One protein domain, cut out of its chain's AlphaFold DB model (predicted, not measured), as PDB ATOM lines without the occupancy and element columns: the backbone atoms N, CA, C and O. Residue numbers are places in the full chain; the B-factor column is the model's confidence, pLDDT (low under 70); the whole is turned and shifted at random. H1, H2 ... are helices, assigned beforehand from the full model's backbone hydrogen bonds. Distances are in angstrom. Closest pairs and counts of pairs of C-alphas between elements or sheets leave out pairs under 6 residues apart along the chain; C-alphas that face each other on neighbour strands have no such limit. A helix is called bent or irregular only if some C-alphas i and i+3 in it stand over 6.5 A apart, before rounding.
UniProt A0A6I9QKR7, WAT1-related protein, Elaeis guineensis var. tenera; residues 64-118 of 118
ATOM      1  N   LEU A  64     165.437  88.457 144.373       79.69
ATOM      2  CA  LEU A  64     165.207  89.889 144.212       79.69
ATOM      3  C   LEU A  64     164.859  90.194 142.751       79.69
ATOM      4  O   LEU A  64     165.718  90.158 141.874       79.69
ATOM      5  N   SER A  65     163.594  90.528 142.486       88.62
ATOM      6  CA  SER A  65     163.191  91.085 141.190       88.62
ATOM      7  C   SER A  65     163.794  92.479 140.999       88.62
ATOM      8  O   SER A  65     163.851  93.270 141.945       88.62
ATOM      9  N   PHE A  66     164.174  92.817 139.766       87.19
ATOM     10  CA  PHE A  66     164.710  94.135 139.408       87.19
ATOM     11  C   PHE A  66     163.789  95.286 139.849       87.19
ATOM     12  O   PHE A  66     164.259  96.314 140.328       87.19
ATOM     13  N   LEU A  67     162.467  95.096 139.774       90.81
ATOM     14  CA  LEU A  67     161.508  96.103 140.230       90.81
ATOM     15  C   LEU A  67     161.569  96.313 141.751       90.81
ATOM     16  O   LEU A  67     161.415  97.436 142.229       90.81
ATOM     17  N   LEU A  68     161.790  95.245 142.520       88.19
ATOM     18  CA  LEU A  68     161.906  95.328 143.975       88.19
ATOM     19  C   LEU A  68     163.231  95.982 144.373       88.19
ATOM     20  O   LEU A  68     163.237  96.852 145.240       88.19
ATOM     21  N   LEU A  69     164.316  95.650 143.666       88.00
ATOM     22  CA  LEU A  69     165.601  96.338 143.788       88.00
ATOM     23  C   LEU A  69     165.448  97.844 143.528       88.00
ATOM     24  O   LEU A  69     165.889  98.651 144.342       88.00
ATOM     25  N   LEU A  70     164.768  98.231 142.443       89.31
ATOM     26  CA  LEU A  70     164.536  99.635 142.108       89.31
ATOM     27  C   LEU A  70     163.702 100.352 143.179       89.31
ATOM     28  O   LEU A  70     164.019 101.480 143.540       89.31
ATOM     29  N   LYS A  71     162.668  99.703 143.730       87.75
ATOM     30  CA  LYS A  71     161.866 100.266 144.830       87.75
ATOM     31  C   LYS A  71     162.705 100.516 146.082       87.75
ATOM     32  O   LYS A  71     162.627 101.601 146.652       87.75
ATOM     33  N   VAL A  72     163.517  99.540 146.493       89.00
ATOM     34  CA  VAL A  72     164.407  99.677 147.659       89.00
ATOM     35  C   VAL A  72     165.461 100.756 147.405       89.00
ATOM     36  O   VAL A  72     165.701 101.589 148.276       89.00
ATOM     37  N   PHE A  73     166.028 100.803 146.199       87.56
ATOM     38  CA  PHE A  73     166.978 101.835 145.793       87.56
ATOM     39  C   PHE A  73     166.363 103.238 145.857       87.56
ATOM     40  O   PHE A  73     166.923 104.124 146.497       87.56
ATOM     41  N   MET A  74     165.180 103.433 145.267       88.88
ATOM     42  CA  MET A  74     164.464 104.711 145.315       88.88
ATOM     43  C   MET A  74     164.115 105.110 146.753       88.88
ATOM     44  O   MET A  74     164.250 106.275 147.118       88.88
ATOM     45  N   HIS A  75     163.727 104.152 147.601       87.69
ATOM     46  CA  HIS A  75     163.457 104.410 149.013       87.69
ATOM     47  C   HIS A  75     164.719 104.823 149.791       87.69
ATOM     48  O   HIS A  75     164.669 105.750 150.595       87.69
ATOM     49  N   ALA A  76     165.865 104.191 149.533       86.00
ATOM     50  CA  ALA A  76     167.135 104.575 150.153       86.00
ATOM     51  C   ALA A  76     167.622 105.954 149.665       86.00
ATOM     52  O   ALA A  76     168.071 106.784 150.463       86.00
ATOM     53  N   MET A  77     167.491 106.219 148.363       81.25
ATOM     54  CA  MET A  77     167.911 107.473 147.741       81.25
ATOM     55  C   MET A  77     167.033 108.647 148.186       81.25
ATOM     56  O   MET A  77     167.552 109.663 148.628       81.25
ATOM     57  N   VAL A  78     165.709 108.518 148.108       82.12
ATOM     58  CA  VAL A  78     164.792 109.621 148.424       82.12
ATOM     59  C   VAL A  78     164.434 109.642 149.903       82.12
ATOM     60  O   VAL A  78     164.430 110.702 150.505       82.12
ATOM     61  N   GLY A  79     164.139 108.501 150.517       80.94
ATOM     62  CA  GLY A  79     163.700 108.457 151.912       80.94
ATOM     63  C   GLY A  79     164.846 108.735 152.879       80.94
ATOM     64  O   GLY A  79     164.864 109.755 153.567       80.94
ATOM     65  N   ILE A  80     165.825 107.829 152.924       82.31
ATOM     66  CA  ILE A  80     166.882 107.874 153.946       82.31
ATOM     67  C   ILE A  80     167.847 109.037 153.704       82.31
ATOM     68  O   ILE A  80     168.156 109.781 154.636       82.31
ATOM     69  N   THR A  81     168.317 109.215 152.469       78.88
ATOM     70  CA  THR A  81     169.332 110.240 152.176       78.88
ATOM     71  C   THR A  81     168.775 111.651 152.358       78.88
ATOM     72  O   THR A  81     169.412 112.475 153.012       78.88
ATOM     73  N   LEU A  82     167.562 111.925 151.863       81.25
ATOM     74  CA  LEU A  82     166.915 113.225 152.057       81.25
ATOM     75  C   LEU A  82     166.646 113.494 153.541       81.25
ATOM     76  O   LEU A  82     166.941 114.585 154.015       81.25
ATOM     77  N   SER A  83     166.163 112.494 154.290       81.44
ATOM     78  CA  SER A  83     165.946 112.618 155.735       81.44
ATOM     79  C   SER A  83     167.242 112.962 156.477       81.44
ATOM     80  O   SER A  83     167.258 113.889 157.287       81.44
ATOM     81  N   MET A  84     168.356 112.294 156.152       74.62
ATOM     82  CA  MET A  84     169.669 112.609 156.728       74.62
ATOM     83  C   MET A  84     170.148 114.017 156.381       74.62
ATOM     84  O   MET A  84     170.682 114.704 157.253       74.62
ATOM     85  N   ILE A  85     169.982 114.446 155.130       79.06
ATOM     86  CA  ILE A  85     170.387 115.785 154.688       79.06
ATOM     87  C   ILE A  85     169.536 116.846 155.390       79.06
ATOM     88  O   ILE A  85     170.094 117.771 155.971       79.06
ATOM     89  N   MET A  86     168.210 116.692 155.412       79.25
ATOM     90  CA  MET A  86     167.303 117.614 156.105       79.25
ATOM     91  C   MET A  86     167.597 117.682 157.604       79.25
ATOM     92  O   MET A  86     167.584 118.773 158.166       79.25
ATOM     93  N   TYR A  87     167.912 116.552 158.245       77.31
ATOM     94  CA  TYR A  87     168.310 116.533 159.651       77.31
ATOM     95  C   TYR A  87     169.619 117.294 159.885       77.31
ATOM     96  O   TYR A  87     169.674 118.135 160.775       77.31
ATOM     97  N   ASN A  88     170.659 117.052 159.076       70.50
ATOM     98  CA  ASN A  88     171.943 117.752 159.210       70.50
ATOM     99  C   ASN A  88     171.812 119.254 158.930       70.50
ATOM    100  O   ASN A  88     172.340 120.055 159.693       70.50
ATOM    101  N   ILE A  89     171.076 119.646 157.885       77.75
ATOM    102  CA  ILE A  89     170.779 121.054 157.589       77.75
ATOM    103  C   ILE A  89     170.000 121.678 158.748       77.75
ATOM    104  O   ILE A  89     170.370 122.743 159.232       77.75
ATOM    105  N   GLY A  90     168.962 121.001 159.241       76.31
ATOM    106  CA  GLY A  90     168.205 121.441 160.410       76.31
ATOM    107  C   GLY A  90     169.114 121.674 161.612       76.31
ATOM    108  O   GLY A  90     169.019 122.721 162.241       76.31
ATOM    109  N   LEU A  91     170.050 120.756 161.871       70.94
ATOM    110  CA  LEU A  91     171.032 120.851 162.952       70.94
ATOM    111  C   LEU A  91     172.029 122.009 162.785       70.94
ATOM    112  O   LEU A  91     172.520 122.516 163.782       70.94
ATOM    113  N   ILE A  92     172.327 122.433 161.553       72.12
ATOM    114  CA  ILE A  92     173.155 123.622 161.288       72.12
ATOM    115  C   ILE A  92     172.403 124.902 161.685       72.12
ATOM    116  O   ILE A  92     173.006 125.837 162.205       72.12
ATOM    117  N   TYR A  93     171.087 124.946 161.463       73.00
ATOM    118  CA  TYR A  93     170.245 126.111 161.765       73.00
ATOM    119  C   TYR A  93     169.591 126.072 163.152       73.00
ATOM    120  O   TYR A  93     168.948 127.040 163.558       73.00
ATOM    121  N   THR A  94     169.719 124.968 163.885       80.56
ATOM    122  CA  THR A  94     169.078 124.781 165.186       80.56
ATOM    123  C   THR A  94     170.041 124.236 166.233       80.56
ATOM    124  O   THR A  94     171.178 123.885 165.944       80.56
ATOM    125  N   SER A  95     169.604 124.181 167.490       79.62
ATOM    126  CA  SER A  95     170.410 123.595 168.563       79.62
ATOM    127  C   SER A  95     170.193 122.083 168.671       79.62
ATOM    128  O   SER A  95     169.125 121.558 168.347       79.62
ATOM    129  N   ALA A  96     171.173 121.371 169.229       74.12
ATOM    130  CA  ALA A  96     171.044 119.942 169.530       74.12
ATOM    131  C   ALA A  96     169.801 119.616 170.392       74.12
ATOM    132  O   ALA A  96     169.219 118.535 170.267       74.12
ATOM    133  N   THR A  97     169.352 120.566 171.221       79.75
ATOM    134  CA  THR A  97     168.133 120.454 172.035       79.75
ATOM    135  C   THR A  97     166.875 120.380 171.171       79.75
ATOM    136  O   THR A  97     166.028 119.518 171.396       79.75
ATOM    137  N   VAL A  98     166.763 121.228 170.143       80.31
ATOM    138  CA  VAL A  98     165.617 121.226 169.217       80.31
ATOM    139  C   VAL A  98     165.635 119.980 168.330       80.31
ATOM    140  O   VAL A  98     164.587 119.372 168.113       80.31
ATOM    141  N   GLY A  99     166.816 119.531 167.887       78.88
ATOM    142  CA  GLY A  99     166.956 118.255 167.171       78.88
ATOM    143  C   GLY A  99     166.500 117.055 168.013       78.88
ATOM    144  O   GLY A  99     165.763 116.188 167.532       78.88
ATOM    145  N   SER A 100     166.851 117.043 169.303       76.25
ATOM    146  CA  SER A 100     166.414 116.003 170.247       76.25
ATOM    147  C   SER A 100     164.904 116.056 170.501       76.25
ATOM    148  O   SER A 100     164.232 115.027 170.451       76.25
ATOM    149  N   ALA A 101     164.344 117.253 170.696       82.62
ATOM    150  CA  ALA A 101     162.902 117.441 170.853       82.62
ATOM    151  C   ALA A 101     162.125 116.973 169.611       82.62
ATOM    152  O   ALA A 101     161.130 116.266 169.736       82.62
ATOM    153  N   THR A 102     162.622 117.290 168.413       84.00
ATOM    154  CA  THR A 102     162.025 116.854 167.142       84.00
ATOM    155  C   THR A 102     162.056 115.332 167.009       84.00
ATOM    156  O   THR A 102     161.055 114.724 166.637       84.00
ATOM    157  N   SER A 103     163.153 114.683 167.405       82.44
ATOM    158  CA  SER A 103     163.260 113.216 167.390       82.44
ATOM    159  C   SER A 103     162.214 112.553 168.296       82.44
ATOM    160  O   SER A 103     161.616 111.545 167.926       82.44
ATOM    161  N   ASN A 104     161.906 113.167 169.443       86.81
ATOM    162  CA  ASN A 104     160.858 112.688 170.348       86.81
ATOM    163  C   ASN A 104     159.439 112.837 169.777       86.81
ATOM    164  O   ASN A 104     158.528 112.152 170.234       86.81
ATOM    165  N   THR A 105     159.233 113.696 168.772       88.44
ATOM    166  CA  THR A 105     157.936 113.814 168.082       88.44
ATOM    167  C   THR A 105     157.718 112.756 167.004       88.44
ATOM    168  O   THR A 105     156.579 112.573 166.578       88.44
ATOM    169  N   ILE A 106     158.759 112.011 166.601       87.81
ATOM    170  CA  ILE A 106     158.657 110.976 165.559       87.81
ATOM    171  C   ILE A 106     157.515 109.987 165.855       87.81
ATOM    172  O   ILE A 106     156.658 109.839 164.987       87.81
ATOM    173  N   PRO A 107     157.396 109.378 167.057       88.62
ATOM    174  CA  PRO A 107     156.318 108.426 167.337       88.62
ATOM    175  C   PRO A 107     154.922 109.053 167.243       88.62
ATOM    176  O   PRO A 107     153.984 108.405 166.783       88.62
ATOM    177  N   VAL A 108     154.787 110.320 167.647       92.88
ATOM    178  CA  VAL A 108     153.519 111.061 167.600       92.88
ATOM    179  C   VAL A 108     153.095 111.292 166.151       92.88
ATOM    180  O   VAL A 108     151.958 110.996 165.788       92.88
ATOM    181  N   ILE A 109     154.019 111.756 165.306       90.19
ATOM    182  CA  ILE A 109     153.772 111.967 163.874       90.19
ATOM    183  C   ILE A 109     153.479 110.632 163.183       90.19
ATOM    184  O   ILE A 109     152.542 110.550 162.392       90.19
ATOM    185  N   THR A 110     154.230 109.573 163.499       91.06
ATOM    186  CA  THR A 110     153.989 108.230 162.956       91.06
ATOM    187  C   THR A 110     152.593 107.729 163.310       91.06
ATOM    188  O   THR A 110     151.895 107.235 162.430       91.06
ATOM    189  N   PHE A 111     152.155 107.886 164.562       92.69
ATOM    190  CA  PHE A 111     150.814 107.481 164.980       92.69
ATOM    191  C   PHE A 111     149.723 108.295 164.276       92.69
ATOM    192  O   PHE A 111     148.741 107.731 163.799       92.69
ATOM    193  N   PHE A 112     149.913 109.612 164.165       95.25
ATOM    194  CA  PHE A 112     148.981 110.485 163.461       95.25
ATOM    195  C   PHE A 112     148.845 110.105 161.980       95.25
ATOM    196  O   PHE A 112     147.731 109.932 161.491       95.25
ATOM    197  N   LEU A 113     149.966 109.909 161.278       91.12
ATOM    198  CA  LEU A 113     149.971 109.451 159.888       91.12
ATOM    199  C   LEU A 113     149.338 108.067 159.745       91.12
ATOM    200  O   LEU A 113     148.570 107.854 158.815       91.12
ATOM    201  N   ALA A 114     149.621 107.144 160.669       93.06
ATOM    202  CA  ALA A 114     149.023 105.813 160.667       93.06
ATOM    203  C   ALA A 114     147.501 105.859 160.851       93.06
ATOM    204  O   ALA A 114     146.808 105.050 160.249       93.06
ATOM    205  N   LEU A 115     146.977 106.794 161.651       94.25
ATOM    206  CA  LEU A 115     145.537 107.003 161.809       94.25
ATOM    207  C   LEU A 115     144.910 107.651 160.568       94.25
ATOM    208  O   LEU A 115     143.811 107.272 160.179       94.25
ATOM    209  N   LEU A 116     145.598 108.620 159.962       95.56
ATOM    210  CA  LEU A 116     145.121 109.355 158.789       95.56
ATOM    211  C   LEU A 116     145.121 108.501 157.513       95.56
ATOM    212  O   LEU A 116     144.247 108.667 156.670       95.56
ATOM    213  N   LEU A 117     146.105 107.609 157.371       91.06
ATOM    214  CA  LEU A 117     146.269 106.690 156.239       91.06
ATOM    215  C   LEU A 117     145.622 105.314 156.480       91.06
ATOM    216  O   LEU A 117     145.831 104.405 155.674       91.06
ATOM    217  N   ARG A 118     144.915 105.145 157.604       66.44
ATOM    218  CA  ARG A 118     144.176 103.923 157.937       66.44
ATOM    219  C   ARG A 118     143.006 103.707 156.984       66.44
ATOM    220  O   ARG A 118     142.741 102.520 156.692       66.44
TER     221      ARG A 118
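Overview. This is residues 64 to 118 of the 118 residues of the protein "WAT1-related protein" of Elaeis guineensis var. tenera (UniProt A0A6I9QKR7). Two helices make an open V: the long helix H1 is one limb, and the bent helix H2 folds back from its far end as the other. Residues 64 to 86 and 104 to 118 stand free, and between them the V is empty. The printed part has 55 residues with two named helices, H1 then H2, and no named strand; its class is all helix. It is only just loose, close to extended, with a radius of gyration of the C-alphas of 14.9 A, and flat, spanning 43 by 30 by 13 A.

Along the chain. Find C-alpha 66 at (164.710, 94.135, 139.408); from there H1, residues 66 to 93, runs 39.4 A to C-alpha 93 at (170.245, 126.111, 161.765). H1 is neither bent nor irregular, but only just: C-alphas 77 and 80 are 6.3 A apart. Next comes H2, residues 96 to 116, assigned as one helix by its hydrogen bonds but bent, with C-alphas 104 and 107 6.9 A apart. Its arms are H2a, residues 96 to 104, 12.5 A long, and H2b, residues 107 to 116, 14.1 A long, ending at C-alpha 116 at (145.121, 109.355, 158.789).

Arrangement. Look at residues 87 to 91, with which alone H1 touches H2a. They only just touch, with 3 pairs of C-alphas within 8 A; the closest C-alphas are those of Leu 91 and Gly 99, 6.4 A apart. H1 and H2a form a helical hairpin, running opposite ways at a steep tilt of 41 degrees. H2a and H2b stand at a steep tilt of 40 degrees, and H2b is apart from H1. Every O i to N i+4 pair is within hydrogen-bond range in H2a and H2b, and 22 of 24 are in H1.

Size, cuts and confidence. The C-alphas farthest apart, those of Ser 65 and Ser 95, are 43.1 A apart. The printed part has no cut, and the link from H1 to H2a is tight. The mean pLDDT of the printed part is 83.7; look for low confidence at residue 118, the chain's last, which is under 70.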